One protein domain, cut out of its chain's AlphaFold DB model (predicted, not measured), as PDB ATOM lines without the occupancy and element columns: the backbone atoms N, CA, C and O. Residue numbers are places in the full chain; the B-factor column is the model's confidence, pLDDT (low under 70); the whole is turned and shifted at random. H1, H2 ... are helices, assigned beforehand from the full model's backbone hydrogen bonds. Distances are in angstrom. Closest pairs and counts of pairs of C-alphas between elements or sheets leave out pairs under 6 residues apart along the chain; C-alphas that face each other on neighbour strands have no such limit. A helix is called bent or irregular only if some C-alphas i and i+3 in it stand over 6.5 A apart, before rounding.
ATOM      1  N   LEU A   9      81.988  14.956 -18.298       95.19
ATOM      2  CA  LEU A   9      81.528  15.867 -19.350       95.19
ATOM      3  C   LEU A   9      80.554  15.191 -20.329       95.19
ATOM      4  O   LEU A   9      79.609  15.830 -20.797       95.19
ATOM      5  N   GLN A  10      80.727  13.895 -20.606       95.56
ATOM      6  CA  GLN A  10      79.783  13.132 -21.429       95.56
ATOM      7  C   GLN A  10      78.456  12.917 -20.700       95.56
ATOM      8  O   GLN A  10      77.405  13.034 -21.321       95.56
ATOM      9  N   VAL A  11      78.480  12.682 -19.384       95.75
ATOM     10  CA  VAL A  11      77.258  12.605 -18.567       95.75
ATOM     11  C   VAL A  11      76.493  13.932 -18.601       95.75
ATOM     12  O   VAL A  11      75.282  13.921 -18.809       95.75
ATOM     13  N   TYR A  12      77.177  15.076 -18.470       95.25
ATOM     14  CA  TYR A  12      76.536  16.391 -18.622       95.25
ATOM     15  C   TYR A  12      75.984  16.613 -20.037       95.25
ATOM     16  O   TYR A  12      74.884  17.138 -20.195       95.25
ATOM     17  N   SER A  13      76.714  16.182 -21.067       95.19
ATOM     18  CA  SER A  13      76.259  16.280 -22.460       95.19
ATOM     19  C   SER A  13      75.010  15.428 -22.706       95.19
ATOM     20  O   SER A  13      74.050  15.899 -23.313       95.19
ATOM     21  N   LEU A  14      74.981  14.206 -22.168       94.62
ATOM     22  CA  LEU A  14      73.831  13.307 -22.231       94.62
ATOM     23  C   LEU A  14      72.620  13.886 -21.490       94.62
ATOM     24  O   LEU A  14      71.508  13.846 -22.008       94.62
ATOM     25  N   ALA A  15      72.829  14.454 -20.302       95.38
ATOM     26  CA  ALA A  15      71.762  15.092 -19.540       95.38
ATOM     27  C   ALA A  15      71.158  16.291 -20.292       95.38
ATOM     28  O   ALA A  15      69.937  16.401 -20.395       95.38
ATOM     29  N   SER A  16      72.000  17.140 -20.891       94.81
ATOM     30  CA  SER A  16      71.555  18.244 -21.753       94.81
ATOM     31  C   SER A  16      70.784  17.748 -22.978       94.81
ATOM     32  O   SER A  16      69.762  18.329 -23.335       94.81
ATOM     33  N   PHE A  17      71.232  16.653 -23.600       95.12
ATOM     34  CA  PHE A  17      70.531  16.036 -24.726       95.12
ATOM     35  C   PHE A  17      69.136  15.535 -24.321       95.12
ATOM     36  O   PHE A  17      68.157  15.871 -24.983       95.12
ATOM     37  N   ILE A  18      69.015  14.815 -23.201       94.75
ATOM     38  CA  ILE A  18      67.720  14.354 -22.667       94.75
ATOM     39  C   ILE A  18      66.786  15.544 -22.408       94.75
ATOM     40  O   ILE A  18      65.625  15.526 -22.817       94.75
ATOM     41  N   ASN A  19      67.309  16.605 -21.786       95.25
ATOM     42  CA  ASN A  19      66.541  17.812 -21.493       95.25
ATOM     43  C   ASN A  19      66.103  18.597 -22.733       95.25
ATOM     44  O   ASN A  19      65.132  19.348 -22.641       95.25
ATOM     45  N   SER A  20      66.783  18.426 -23.872       94.38
ATOM     46  CA  SER A  20      66.418  19.099 -25.122       94.38
ATOM     47  C   SER A  20      65.121  18.562 -25.734       94.38
ATOM     48  O   SER A  20      64.388  19.327 -26.355       94.38
ATOM     49  N   ASP A  21      64.811  17.280 -25.513       92.62
ATOM     50  CA  ASP A  21      63.529  16.673 -25.891       92.62
ATOM     51  C   ASP A  21      62.464  16.925 -24.814       92.62
ATOM     52  O   ASP A  21      61.362  17.407 -25.086       92.62
ATOM     53  N   LYS A  22      62.810  16.654 -23.549       88.00
ATOM     54  CA  LYS A  22      61.918  16.853 -22.406       88.00
ATOM     55  C   LYS A  22      62.720  17.255 -21.178       88.00
ATOM     56  O   LYS A  22      63.575  16.498 -20.736       88.00
ATOM     57  N   CYS A  23      62.392  18.398 -20.574       89.88
ATOM     58  CA  CYS A  23      63.038  18.891 -19.352       89.88
ATOM     59  C   CYS A  23      62.687  18.006 -18.135       89.88
ATOM     60  O   CYS A  23      61.779  18.305 -17.359       89.88
ATOM     61  N   VAL A  24      63.355  16.854 -18.027       95.06
ATOM     62  CA  VAL A  24      63.155  15.840 -16.977       95.06
ATOM     63  C   VAL A  24      64.198  15.988 -15.871       95.06
ATOM     64  O   VAL A  24      63.900  15.723 -14.708       95.06
ATOM     65  N   ILE A  25      65.417  16.405 -16.214       94.88
ATOM     66  CA  ILE A  25      66.518  16.593 -15.270       94.88
ATOM     67  C   ILE A  25      66.477  18.046 -14.772       94.88
ATOM     68  O   ILE A  25      66.562  18.957 -15.593       94.88
ATOM     69  N   PRO A  26      66.366  18.300 -13.456       94.88
ATOM     70  CA  PRO A  26      66.301  19.664 -12.932       94.88
ATOM     71  C   PRO A  26      67.554  20.498 -13.235       94.88
ATOM     72  O   PRO A  26      68.678  20.014 -13.086       94.88
ATOM     73  N   ASP A  27      67.368  21.786 -13.534       90.31
ATOM     74  CA  ASP A  27      68.473  22.735 -13.767       90.31
ATOM     75  C   ASP A  27      69.415  22.858 -12.561       90.31
ATOM     76  O   ASP A  27      70.622  23.059 -12.713       90.31
ATOM     77  N   SER A  28      68.890  22.695 -11.344       92.25
ATOM     78  CA  SER A  28      69.699  22.680 -10.123       92.25
ATOM     79  C   SER A  28      70.715  21.535 -10.112       92.25
ATOM     80  O   SER A  28      71.832  21.724  -9.640       92.25
ATOM     81  N   THR A  29      70.380  20.375 -10.681       91.69
ATOM     82  CA  THR A  29      71.298  19.230 -10.810       91.69
ATOM     83  C   THR A  29      72.410  19.511 -11.820       91.69
ATOM     84  O   THR A  29      73.532  19.041 -11.648       91.69
ATOM     85  N   MET A  30      72.112  20.289 -12.862       88.81
ATOM     86  CA  MET A  30      73.067  20.634 -13.919       88.81
ATOM     87  C   MET A  30      74.027  21.754 -13.505       88.81
ATOM     88  O   MET A  30      75.187  21.746 -13.907       88.81
ATOM     89  N   THR A  31      73.551  22.711 -12.707       89.62
ATOM     90  CA  THR A  31      74.308  23.917 -12.324       89.62
ATOM     91  C   THR A  31      75.068  23.775 -11.010       89.62
ATOM     92  O   THR A  31      76.059  24.476 -10.795       89.62
ATOM     93  N   LYS A  32      74.636  22.876 -10.117       89.25
ATOM     94  CA  LYS A  32      75.335  22.617  -8.858       89.25
ATOM     95  C   LYS A  32      76.720  22.023  -9.129       89.25
ATOM     96  O   LYS A  32      76.874  21.101  -9.930       89.25
ATOM     97  N   ALA A  33      77.723  22.540  -8.419       85.75
ATOM     98  CA  ALA A  33      79.078  22.009  -8.480       85.75
ATOM     99  C   ALA A  33      79.107  20.528  -8.046       85.75
ATOM    100  O   ALA A  33      78.415  20.166  -7.088       85.75
ATOM    101  N   PRO A  49      91.524  17.259 -10.023       92.50
ATOM    102  CA  PRO A  49      91.485  18.351 -10.986       92.50
ATOM    103  C   PRO A  49      90.054  18.563 -11.499       92.50
ATOM    104  O   PRO A  49      89.267  17.618 -11.559       92.50
ATOM    105  N   GLU A  50      89.738  19.789 -11.908       92.94
ATOM    106  CA  GLU A  50      88.445  20.114 -12.510       92.94
ATOM    107  C   GLU A  50      88.131  19.209 -13.708       92.94
ATOM    108  O   GLU A  50      88.997  18.968 -14.551       92.94
ATOM    109  N   TYR A  51      86.881  18.755 -13.835       93.69
ATOM    110  CA  TYR A  51      86.490  17.792 -14.874       93.69
ATOM    111  C   TYR A  51      86.742  18.282 -16.305       93.69
ATOM    112  O   TYR A  51      87.082  17.482 -17.168       93.69
ATOM    113  N   HIS A  52      86.647  19.593 -16.552       93.50
ATOM    114  CA  HIS A  52      86.955  20.178 -17.863       93.50
ATOM    115  C   HIS A  52      88.436  20.053 -18.261       93.50
ATOM    116  O   HIS A  52      88.759  20.163 -19.438       93.50
ATOM    117  N   ILE A  53      89.320  19.809 -17.289       94.50
ATOM    118  CA  ILE A  53      90.750  19.549 -17.489       94.50
ATOM    119  C   ILE A  53      91.024  18.043 -17.413       94.50
ATOM    120  O   ILE A  53      91.760  17.498 -18.232       94.50
ATOM    121  N   LEU A  54      90.429  17.362 -16.431       95.38
ATOM    122  CA  LEU A  54      90.668  15.950 -16.153       95.38
ATOM    123  C   LEU A  54      90.176  15.035 -17.278       95.38
ATOM    124  O   LEU A  54      90.920  14.155 -17.706       95.38
ATOM    125  N   ASP A  55      88.939  15.225 -17.745       95.62
ATOM    126  CA  ASP A  55      88.308  14.306 -18.696       95.62
ATOM    127  C   ASP A  55      89.041  14.265 -20.048       95.62
ATOM    128  O   ASP A  55      89.320  13.157 -20.506       95.62
ATOM    129  N   PRO A  56      89.433  15.399 -20.674       95.56
ATOM    130  CA  PRO A  56      90.224  15.366 -21.905       95.56
ATOM    131  C   PRO A  56      91.556  14.630 -21.739       95.56
ATOM    132  O   PRO A  56      91.920  13.820 -22.585       95.56
ATOM    133  N   ILE A  57      92.261  14.849 -20.625       95.81
ATOM    134  CA  ILE A  57      93.537  14.171 -20.356       95.81
ATOM    135  C   ILE A  57      93.323  12.659 -20.210       95.81
ATOM    136  O   ILE A  57      94.077  11.869 -20.775       95.81
ATOM    137  N   LEU A  58      92.296  12.238 -19.465       94.69
ATOM    138  CA  LEU A  58      91.977  10.818 -19.314       94.69
ATOM    139  C   LEU A  58      91.576  10.181 -20.647       94.69
ATOM    140  O   LEU A  58      92.025   9.072 -20.931       94.69
ATOM    141  N   TYR A  59      90.785  10.883 -21.458       95.00
ATOM    142  CA  TYR A  59      90.391  10.421 -22.782       95.00
ATOM    143  C   TYR A  59      91.615  10.163 -23.662       95.00
ATOM    144  O   TYR A  59      91.772   9.064 -24.184       95.00
ATOM    145  N   GLU A  60      92.532  11.123 -23.766       95.19
ATOM    146  CA  GLU A  60      93.745  10.967 -24.576       95.19
ATOM    147  C   GLU A  60      94.658   9.835 -24.071       95.19
ATOM    148  O   GLU A  60      95.234   9.104 -24.876       95.19
ATOM    149  N   LEU A  61      94.753   9.640 -22.751       93.44
ATOM    150  CA  LEU A  61      95.539   8.555 -22.147       93.44
ATOM    151  C   LEU A  61      94.928   7.160 -22.350       93.44
ATOM    152  O   LEU A  61      95.665   6.178 -22.423       93.44
ATOM    153  N   ILE A  62      93.598   7.044 -22.339       92.06
ATOM    154  CA  ILE A  62      92.889   5.753 -22.309       92.06
ATOM    155  C   ILE A  62      92.397   5.361 -23.705       92.06
ATOM    156  O   ILE A  62      92.613   4.234 -24.143       92.06
ATOM    157  N   GLU A  63      91.739   6.283 -24.398       92.56
ATOM    158  CA  GLU A  63      91.146   6.083 -25.725       92.56
ATOM    159  C   GLU A  63      92.091   6.567 -26.833       92.56
ATOM    160  O   GLU A  63      92.274   5.877 -27.832       92.56
ATOM    161  N   GLY A  64      92.730   7.728 -26.646       92.19
ATOM    162  CA  GLY A  64      93.632   8.331 -27.639       92.19
ATOM    163  C   GLY A  64      94.995   7.642 -27.767       92.19
ATOM    164  O   GLY A  64      95.714   7.877 -28.738       92.19
ATOM    165  N   GLY A  65      95.363   6.785 -26.808       92.00
ATOM    166  CA  GLY A  65      96.629   6.049 -26.806       92.00
ATOM    167  C   GLY A  65      97.875   6.926 -26.640       92.00
ATOM    168  O   GLY A  65      98.981   6.456 -26.916       92.00
ATOM    169  N   LYS A  66      97.721   8.183 -26.199       94.75
ATOM    170  CA  LYS A  66      98.846   9.092 -25.963       94.75
ATOM    171  C   LYS A  66      99.638   8.684 -24.729       94.75
ATOM    172  O   LYS A  66      99.090   8.239 -23.720       94.75
ATOM    173  N   SER A  67     100.947   8.882 -24.802       94.50
ATOM    174  CA  SER A  67     101.848   8.728 -23.665       94.50
ATOM    175  C   SER A  67     101.920  10.006 -22.824       94.50
ATOM    176  O   SER A  67     101.620  11.103 -23.297       94.50
ATOM    177  N   ASP A  68     102.407   9.888 -21.585       93.44
ATOM    178  CA  ASP A  68     102.690  11.050 -20.733       93.44
ATOM    179  C   ASP A  68     103.634  12.050 -21.436       93.44
ATOM    180  O   ASP A  68     103.480  13.257 -21.279       93.44
ATOM    181  N   SER A  69     104.596  11.573 -22.239       94.88
ATOM    182  CA  SER A  69     105.492  12.436 -23.024       94.88
ATOM    183  C   SER A  69     104.772  13.238 -24.103       94.88
ATOM    184  O   SER A  69     105.113  14.404 -24.301       94.88
ATOM    185  N   ASP A  70     103.773  12.650 -24.763       96.38
ATOM    186  CA  ASP A  70     103.002  13.343 -25.798       96.38
ATOM    187  C   ASP A  70     102.200  14.481 -25.164       96.38
ATOM    188  O   ASP A  70     102.280  15.625 -25.604       96.38
ATOM    189  N   LEU A  71     101.534  14.211 -24.040       95.69
ATOM    190  CA  LEU A  71     100.747  15.214 -23.318       95.69
ATOM    191  C   LEU A  71     101.605  16.341 -22.725       95.69
ATOM    192  O   LEU A  71     101.179  17.495 -22.708       95.69
ATOM    193  N   LEU A  72     102.831  16.041 -22.285       95.94
ATOM    194  CA  LEU A  72     103.792  17.077 -21.888       95.94
ATOM    195  C   LEU A  72     104.150  17.995 -23.060       95.94
ATOM    196  O   LEU A  72     104.258  19.207 -22.875       95.94
ATOM    197  N   SER A  73     104.328  17.432 -24.259       95.19
ATOM    198  CA  SER A  73     104.630  18.213 -25.463       95.19
ATOM    199  C   SER A  73     103.456  19.090 -25.913       95.19
ATOM    200  O   SER A  73     103.668  20.167 -26.467       95.19
ATOM    201  N   GLU A  74     102.228  18.678 -25.589       93.50
ATOM    202  CA  GLU A  74     100.988  19.429 -25.826       93.50
ATOM    203  C   GLU A  74     100.717  20.508 -24.760       93.50
ATOM    204  O   GLU A  74      99.739  21.248 -24.857       93.50
ATOM    205  N   GLY A  75     101.597  20.644 -23.760       93.56
ATOM    206  CA  GLY A  75     101.533  21.708 -22.756       93.56
ATOM    207  C   GLY A  75     100.813  21.335 -21.460       93.56
ATOM    208  O   GLY A  75     100.582  22.211 -20.624       93.56
ATOM    209  N   VAL A  76     100.480  20.059 -21.246       95.12
ATOM    210  CA  VAL A  76      99.993  19.589 -19.941       95.12
ATOM    211  C   VAL A  76     101.151  19.626 -18.939       95.12
ATOM    212  O   VAL A  76     102.250  19.163 -19.238       95.12
ATOM    213  N   SER A  77     100.939  20.169 -17.735       95.94
ATOM    214  CA  SER A  77     102.016  20.233 -16.739       95.94
ATOM    215  C   SER A  77     102.364  18.847 -16.191       95.94
ATOM    216  O   SER A  77     101.497  17.994 -15.972       95.94
ATOM    217  N   ARG A  78     103.653  18.627 -15.905       95.75
ATOM    218  CA  ARG A  78     104.129  17.376 -15.299       95.75
ATOM    219  C   ARG A  78     103.477  17.108 -13.945       95.75
ATOM    220  O   ARG A  78     103.072  15.983 -13.684       95.75
ATOM    221  N   GLU A  79     103.299  18.145 -13.130       95.50
ATOM    222  CA  GLU A  79     102.642  18.031 -11.822       95.50
ATOM    223  C   GLU A  79     101.206  17.505 -11.945       95.50
ATOM    224  O   GLU A  79     100.768  16.682 -11.139       95.50
ATOM    225  N   LEU A  80     100.473  17.955 -12.969       95.00
ATOM    226  CA  LEU A  80      99.103  17.521 -13.214       95.00
ATOM    227  C   LEU A  80      99.052  16.057 -13.666       95.00
ATOM    228  O   LEU A  80      98.254  15.288 -13.129       95.00
ATOM    229  N   LEU A  81      99.921  15.655 -14.598       95.81
ATOM    230  CA  LEU A  81     100.017  14.261 -15.045       95.81
ATOM    231  C   LEU A  81     100.402  13.324 -13.896       95.81
ATOM    232  O   LEU A  81      99.755  12.294 -13.699       95.81
ATOM    233  N   ASP A  82     101.389  13.709 -13.086       95.12
ATOM    234  CA  ASP A  82     101.829  12.925 -11.931       95.12
ATOM    235  C   ASP A  82     100.693  12.784 -10.899       95.12
ATOM    236  O   ASP A  82     100.447  11.685 -10.384       95.12
ATOM    237  N   LYS A  83      99.925  13.860 -10.652       95.12
ATOM    238  CA  LYS A  83      98.734  13.826  -9.787       95.12
ATOM    239  C   LYS A  83      97.670  12.868 -10.328       95.12
ATOM    240  O   LYS A  83      97.185  12.020  -9.577       95.12
ATOM    241  N   ILE A  84      97.315  12.967 -11.611       95.00
ATOM    242  CA  ILE A  84      96.309  12.101 -12.250       95.00
ATOM    243  C   ILE A  84      96.755  10.635 -12.205       95.00
ATOM    244  O   ILE A  84      95.979   9.761 -11.811       95.00
ATOM    245  N   SER A  85      98.016  10.360 -12.541       94.00
ATOM    246  CA  SER A  85      98.603   9.016 -12.508       94.00
ATOM    247  C   SER A  85      98.562   8.414 -11.100       94.00
ATOM    248  O   SER A  85      98.156   7.262 -10.925       94.00
ATOM    249  N   SER A  86      98.907   9.203 -10.078       95.25
ATOM    250  CA  SER A  86      98.836   8.795  -8.671       95.25
ATOM    251  C   SER A  86      97.405   8.460  -8.236       95.25
ATOM    252  O   SER A  86      97.153   7.374  -7.706       95.25
ATOM    253  N   LEU A  87      96.441   9.336  -8.540       94.44
ATOM    254  CA  LEU A  87      95.023   9.118  -8.233       94.44
ATOM    255  C   LEU A  87      94.475   7.862  -8.924       94.44
ATOM    256  O   LEU A  87      93.789   7.058  -8.290       94.44
ATOM    257  N   ARG A  88      94.821   7.647 -10.201       92.81
ATOM    258  CA  ARG A  88      94.394   6.467 -10.965       92.81
ATOM    259  C   ARG A  88      94.943   5.180 -10.358       92.81
ATOM    260  O   ARG A  88      94.193   4.223 -10.177       92.81
ATOM    261  N   LYS A  89      96.228   5.165  -9.985       93.50
ATOM    262  CA  LYS A  89      96.862   4.025  -9.300       93.50
ATOM    263  C   LYS A  89      96.187   3.734  -7.962       93.50
ATOM    264  O   LYS A  89      95.839   2.585  -7.700       93.50
ATOM    265  N   ALA A  90      95.936   4.763  -7.152       94.62
ATOM    266  CA  ALA A  90      95.262   4.615  -5.865       94.62
ATOM    267  C   ALA A  90      93.818   4.103  -6.007       94.62
ATOM    268  O   ALA A  90      93.336   3.371  -5.147       94.62
ATOM    269  N   ALA A  91      93.120   4.451  -7.092       92.06
ATOM    270  CA  ALA A  91      91.745   4.031  -7.349       92.06
ATOM    271  C   ALA A  91      91.616   2.701  -8.117       92.06
ATOM    272  O   ALA A  91      90.510   2.168  -8.203       92.06
ATOM    273  N   ALA A  92      92.705   2.130  -8.645       91.50
ATOM    274  CA  ALA A  92      92.668   0.954  -9.524       91.50
ATOM    275  C   ALA A  92      91.978  -0.273  -8.894       91.50
ATOM    276  O   ALA A  92      91.306  -1.050  -9.578       91.50
ATOM    277  N   PHE A  93      92.082  -0.437  -7.573       91.38
ATOM    278  CA  PHE A  93      91.400  -1.526  -6.869       91.38
ATOM    279  C   PHE A  93      89.866  -1.399  -6.931       91.38
ATOM    280  O   PHE A  93      89.171  -2.412  -6.942       91.38
ATOM    281  N   LYS A  94      89.328  -0.172  -7.014       90.44
ATOM    282  CA  LYS A  94      87.880   0.093  -7.054       90.44
ATOM    283  C   LYS A  94      87.255  -0.415  -8.351       90.44
ATOM    284  O   LYS A  94      86.131  -0.903  -8.330       90.44
ATOM    285  N   VAL A  95      88.005  -0.380  -9.456       88.38
ATOM    286  CA  VAL A  95      87.564  -0.893 -10.764       88.38
ATOM    287  C   VAL A  95      87.229  -2.384 -10.676       88.38
ATOM    288  O   VAL A  95      86.181  -2.823 -11.137       88.38
ATOM    289  N   HIS A  96      88.049  -3.166  -9.973       86.62
ATOM    290  CA  HIS A  96      87.814  -4.601  -9.791       86.62
ATOM    291  C   HIS A  96      86.536  -4.908  -8.995       86.62
ATOM    292  O   HIS A  96      85.960  -5.985  -9.161       86.62
ATOM    293  N   GLN A  97      86.074  -3.965  -8.172       90.88
ATOM    294  CA  GLN A  97      84.871  -4.083  -7.348       90.88
ATOM    295  C   GLN A  97      83.596  -3.641  -8.079       90.88
ATOM    296  O   GLN A  97      82.503  -3.794  -7.535       90.88
ATOM    297  N   LEU A  98      83.704  -3.122  -9.308       90.25
ATOM    298  CA  LEU A  98      82.531  -2.698 -10.061       90.25
ATOM    299  C   LEU A  98      81.646  -3.900 -10.448       90.25
ATOM    300  O   LEU A  98      82.167  -4.975 -10.804       90.25
ATOM    301  N   PRO A  99      80.308  -3.721 -10.403       92.06
ATOM    302  CA  PRO A  99      79.364  -4.660 -11.000       92.06
ATOM    303  C   PRO A  99      79.491  -4.624 -12.532       92.06
ATOM    304  O   PRO A  99      80.175  -3.746 -13.055       92.06
ATOM    305  N   PRO A 100      78.800  -5.511 -13.269       91.38
ATOM    306  CA  PRO A 100      78.821  -5.469 -14.724       91.38
ATOM    307  C   PRO A 100      78.463  -4.091 -15.305       91.38
ATOM    308  O   PRO A 100      77.576  -3.397 -14.788       91.38
ATOM    309  N   VAL A 101      79.167  -3.678 -16.360       90.31
ATOM    310  CA  VAL A 101      79.079  -2.344 -16.987       90.31
ATOM    311  C   VAL A 101      78.681  -2.471 -18.457       90.31
ATOM    312  O   VAL A 101      79.035  -3.447 -19.115       90.31
ATOM    313  N   ILE A 102      77.939  -1.483 -18.961       91.25
ATOM    314  CA  ILE A 102      77.670  -1.328 -20.394       91.25
ATOM    315  C   ILE A 102      78.890  -0.656 -21.023       91.25
ATOM    316  O   ILE A 102      79.248   0.449 -20.617       91.25
ATOM    317  N   LYS A 103      79.519  -1.323 -21.992       88.62
ATOM    318  CA  LYS A 103      80.650  -0.773 -22.742       88.62
ATOM    319  C   LYS A 103      80.147   0.223 -23.790       88.62
ATOM    320  O   LYS A 103      79.280  -0.122 -24.589       88.62
ATOM    321  N   ILE A 104      80.741   1.411 -23.819       88.12
ATOM    322  CA  ILE A 104      80.495   2.463 -24.812       88.12
ATOM    323  C   ILE A 104      81.793   2.825 -25.551       88.12
ATOM    324  O   ILE A 104      81.762   2.997 -26.769       88.12
ATOM    325  N   GLY A 105      82.918   2.932 -24.833       83.31
ATOM    326  CA  GLY A 105      84.216   3.347 -25.379       83.31
ATOM    327  C   GLY A 105      84.962   2.260 -26.159       83.31
ATOM    328  O   GLY A 105      84.572   1.087 -26.187       83.31
ATOM    329  N   SER A 106      86.073   2.642 -26.789       85.62
ATOM    330  CA  SER A 106      86.964   1.717 -27.507       85.62
ATOM    331  C   SER A 106      87.900   0.997 -26.536       85.62
ATOM    332  O   SER A 106      88.257  -0.160 -26.780       85.62
ATOM    333  N   SER A 107      88.217   1.645 -25.411       87.06
ATOM    334  CA  SER A 107      89.107   1.179 -24.347       87.06
ATOM    335  C   SER A 107      88.314   0.910 -23.055       87.06
ATOM    336  O   SER A 107      88.245   1.759 -22.168       87.06
ATOM    337  N   PRO A 108      87.700  -0.281 -22.923       80.50
ATOM    338  CA  PRO A 108      86.742  -0.580 -21.860       80.50
ATOM    339  C   PRO A 108      87.366  -0.549 -20.459       80.50
ATOM    340  O   PRO A 108      88.449  -1.089 -20.230       80.50
ATOM    341  N   LEU A 109      86.618  -0.007 -19.489       83.25
ATOM    342  CA  LEU A 109      87.042   0.071 -18.084       83.25
ATOM    343  C   LEU A 109      87.209  -1.306 -17.406       83.25
ATOM    344  O   LEU A 109      88.016  -1.459 -16.488       83.25
ATOM    345  N   LEU A 110      86.417  -2.301 -17.818       86.56
ATOM    346  CA  LEU A 110      86.372  -3.644 -17.229       86.56
ATOM    347  C   LEU A 110      86.770  -4.731 -18.238       86.56
ATOM    348  O   LEU A 110      86.626  -4.518 -19.439       86.56
ATOM    349  N   PRO A 111      87.207  -5.917 -17.775       84.62
ATOM    350  CA  PRO A 111      87.391  -7.081 -18.641       84.62
ATOM    351  C   PRO A 111      86.059  -7.600 -19.208       84.62
ATOM    352  O   PRO A 111      85.001  -7.419 -18.603       84.62
ATOM    353  N   GLU A 112      86.136  -8.305 -20.340       85.06
ATOM    354  CA  GLU A 112      84.989  -8.811 -21.118       85.06
ATOM    355  C   GLU A 112      83.968  -9.601 -20.296       85.06
ATOM    356  O   GLU A 112      82.761  -9.457 -20.473       85.06
ATOM    357  N   ASN A 113      84.433 -10.394 -19.328       86.06
ATOM    358  CA  ASN A 113      83.572 -11.212 -18.474       86.06
ATOM    359  C   ASN A 113      82.676 -10.401 -17.516       86.06
ATOM    360  O   ASN A 113      81.869 -10.987 -16.794       86.06
ATOM    361  N   LYS A 114      82.833  -9.074 -17.470       83.56
ATOM    362  CA  LYS A 114      82.006  -8.150 -16.687       83.56
ATOM    363  C   LYS A 114      81.209  -7.179 -17.562       83.56
ATOM    364  O   LYS A 114      80.712  -6.176 -17.049       83.56
ATOM    365  N   TRP A 115      81.080  -7.425 -18.861       84.12
ATOM    366  CA  TRP A 115      80.256  -6.578 -19.723       84.12
ATOM    367  C   TRP A 115      78.800  -7.037 -19.723       84.12
ATOM    368  O   TRP A 115      78.503  -8.224 -19.598       84.12
TER     369      TRP A 115
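This is residues 9 to 33 and 49 to 115 of the 117 residues of a protein of bioreactor metagenome (UniProt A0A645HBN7). This is a loose, two-part arrangement: H1 with the short H2 close to it makes one part, and H3, H4 and H5 make the other, with H3 in the middle and H1 reaching it by its first residue alone. From there the long H5 runs out to a loop of residues 97 to 115, which folds back at its far end. The printed part has 92 residues with five named helices, H1 to H5 in order along the chain, and no named strand; the class is all helix. The whole is loose, with a radius of gyration of the C-alphas of 16.0 A, and spans 44 by 36 by 22 A.

Find C-alpha 9 at (81.528, 15.867, -19.350); from there H1, residues 9 to 21, runs 19.2 A to C-alpha 21 at (63.529, 16.673, -25.891). Next comes H2, residues 27 to 31, 6.1 A long. Beyond the cut, H3 holds residues 51 to 62 over 15.5 A; it is neither bent nor irregular, but only just: C-alphas 53 and 56 are 6.1 A apart. H4, residues 68 to 73, measures 8.8 A. H5, residues 78 to 96, runs 27.9 A and ends with C-alpha 96 at (87.814, -4.601, -9.791); it is irregular, with C-alphas 90 and 93 7.3 A apart, and has a kink of 39 degrees near residue 90.

Start at Tyr 12, where H1 and H2 are close but not clearly touching: the closest C-alphas, of Tyr 12 and Met 30, are 7.2 A apart. At Leu 9, H1 only just touches H3, with 3 pairs of C-alphas within 8 A, the closest being Leu 9 and Tyr 51 at 7.0 A; H1 takes part with residue 9 alone and H3 with residues 51 to 55 alone. Their lines stand at a steep tilt of 67 degrees, opposite ways. H3 and H4 are close but not clearly touching, with the C-alphas of Leu 61 and Asp 68 closest at 7.7 A. H3 and H5 are also close but not clearly touching, with the C-alphas of Leu 54 and Ile 84 closest at 7.9 A; at 73 degrees they are only just about perpendicular. H4 and H5 are close but not clearly touching, at a shallow tilt of 29 degrees, opposite ways; the C-alphas of Leu 72 and Arg 78 are closest at 6.6 A. H1 and H5 are apart, and so are H2 and H3. Every O i to N i+4 pair is within hydrogen-bond range in H2 and H4; the counts are 8 of 9 in H1, 6 of 8 in H3 and 11 of 15 in H5.

The two C-alphas farthest apart, those of Lys 22 and Ser 69, are 43.8 A apart. Residues 34 to 48 are not printed, and C-alphas 33 and 49 are 13.2 A apart across the cut. The links H1 to H2, H3 to H4 and H4 to H5 are tight. Residues 89 to 94 of H5 stand free. The mean pLDDT of the printed part is 92.2, and no printed residue is under 70.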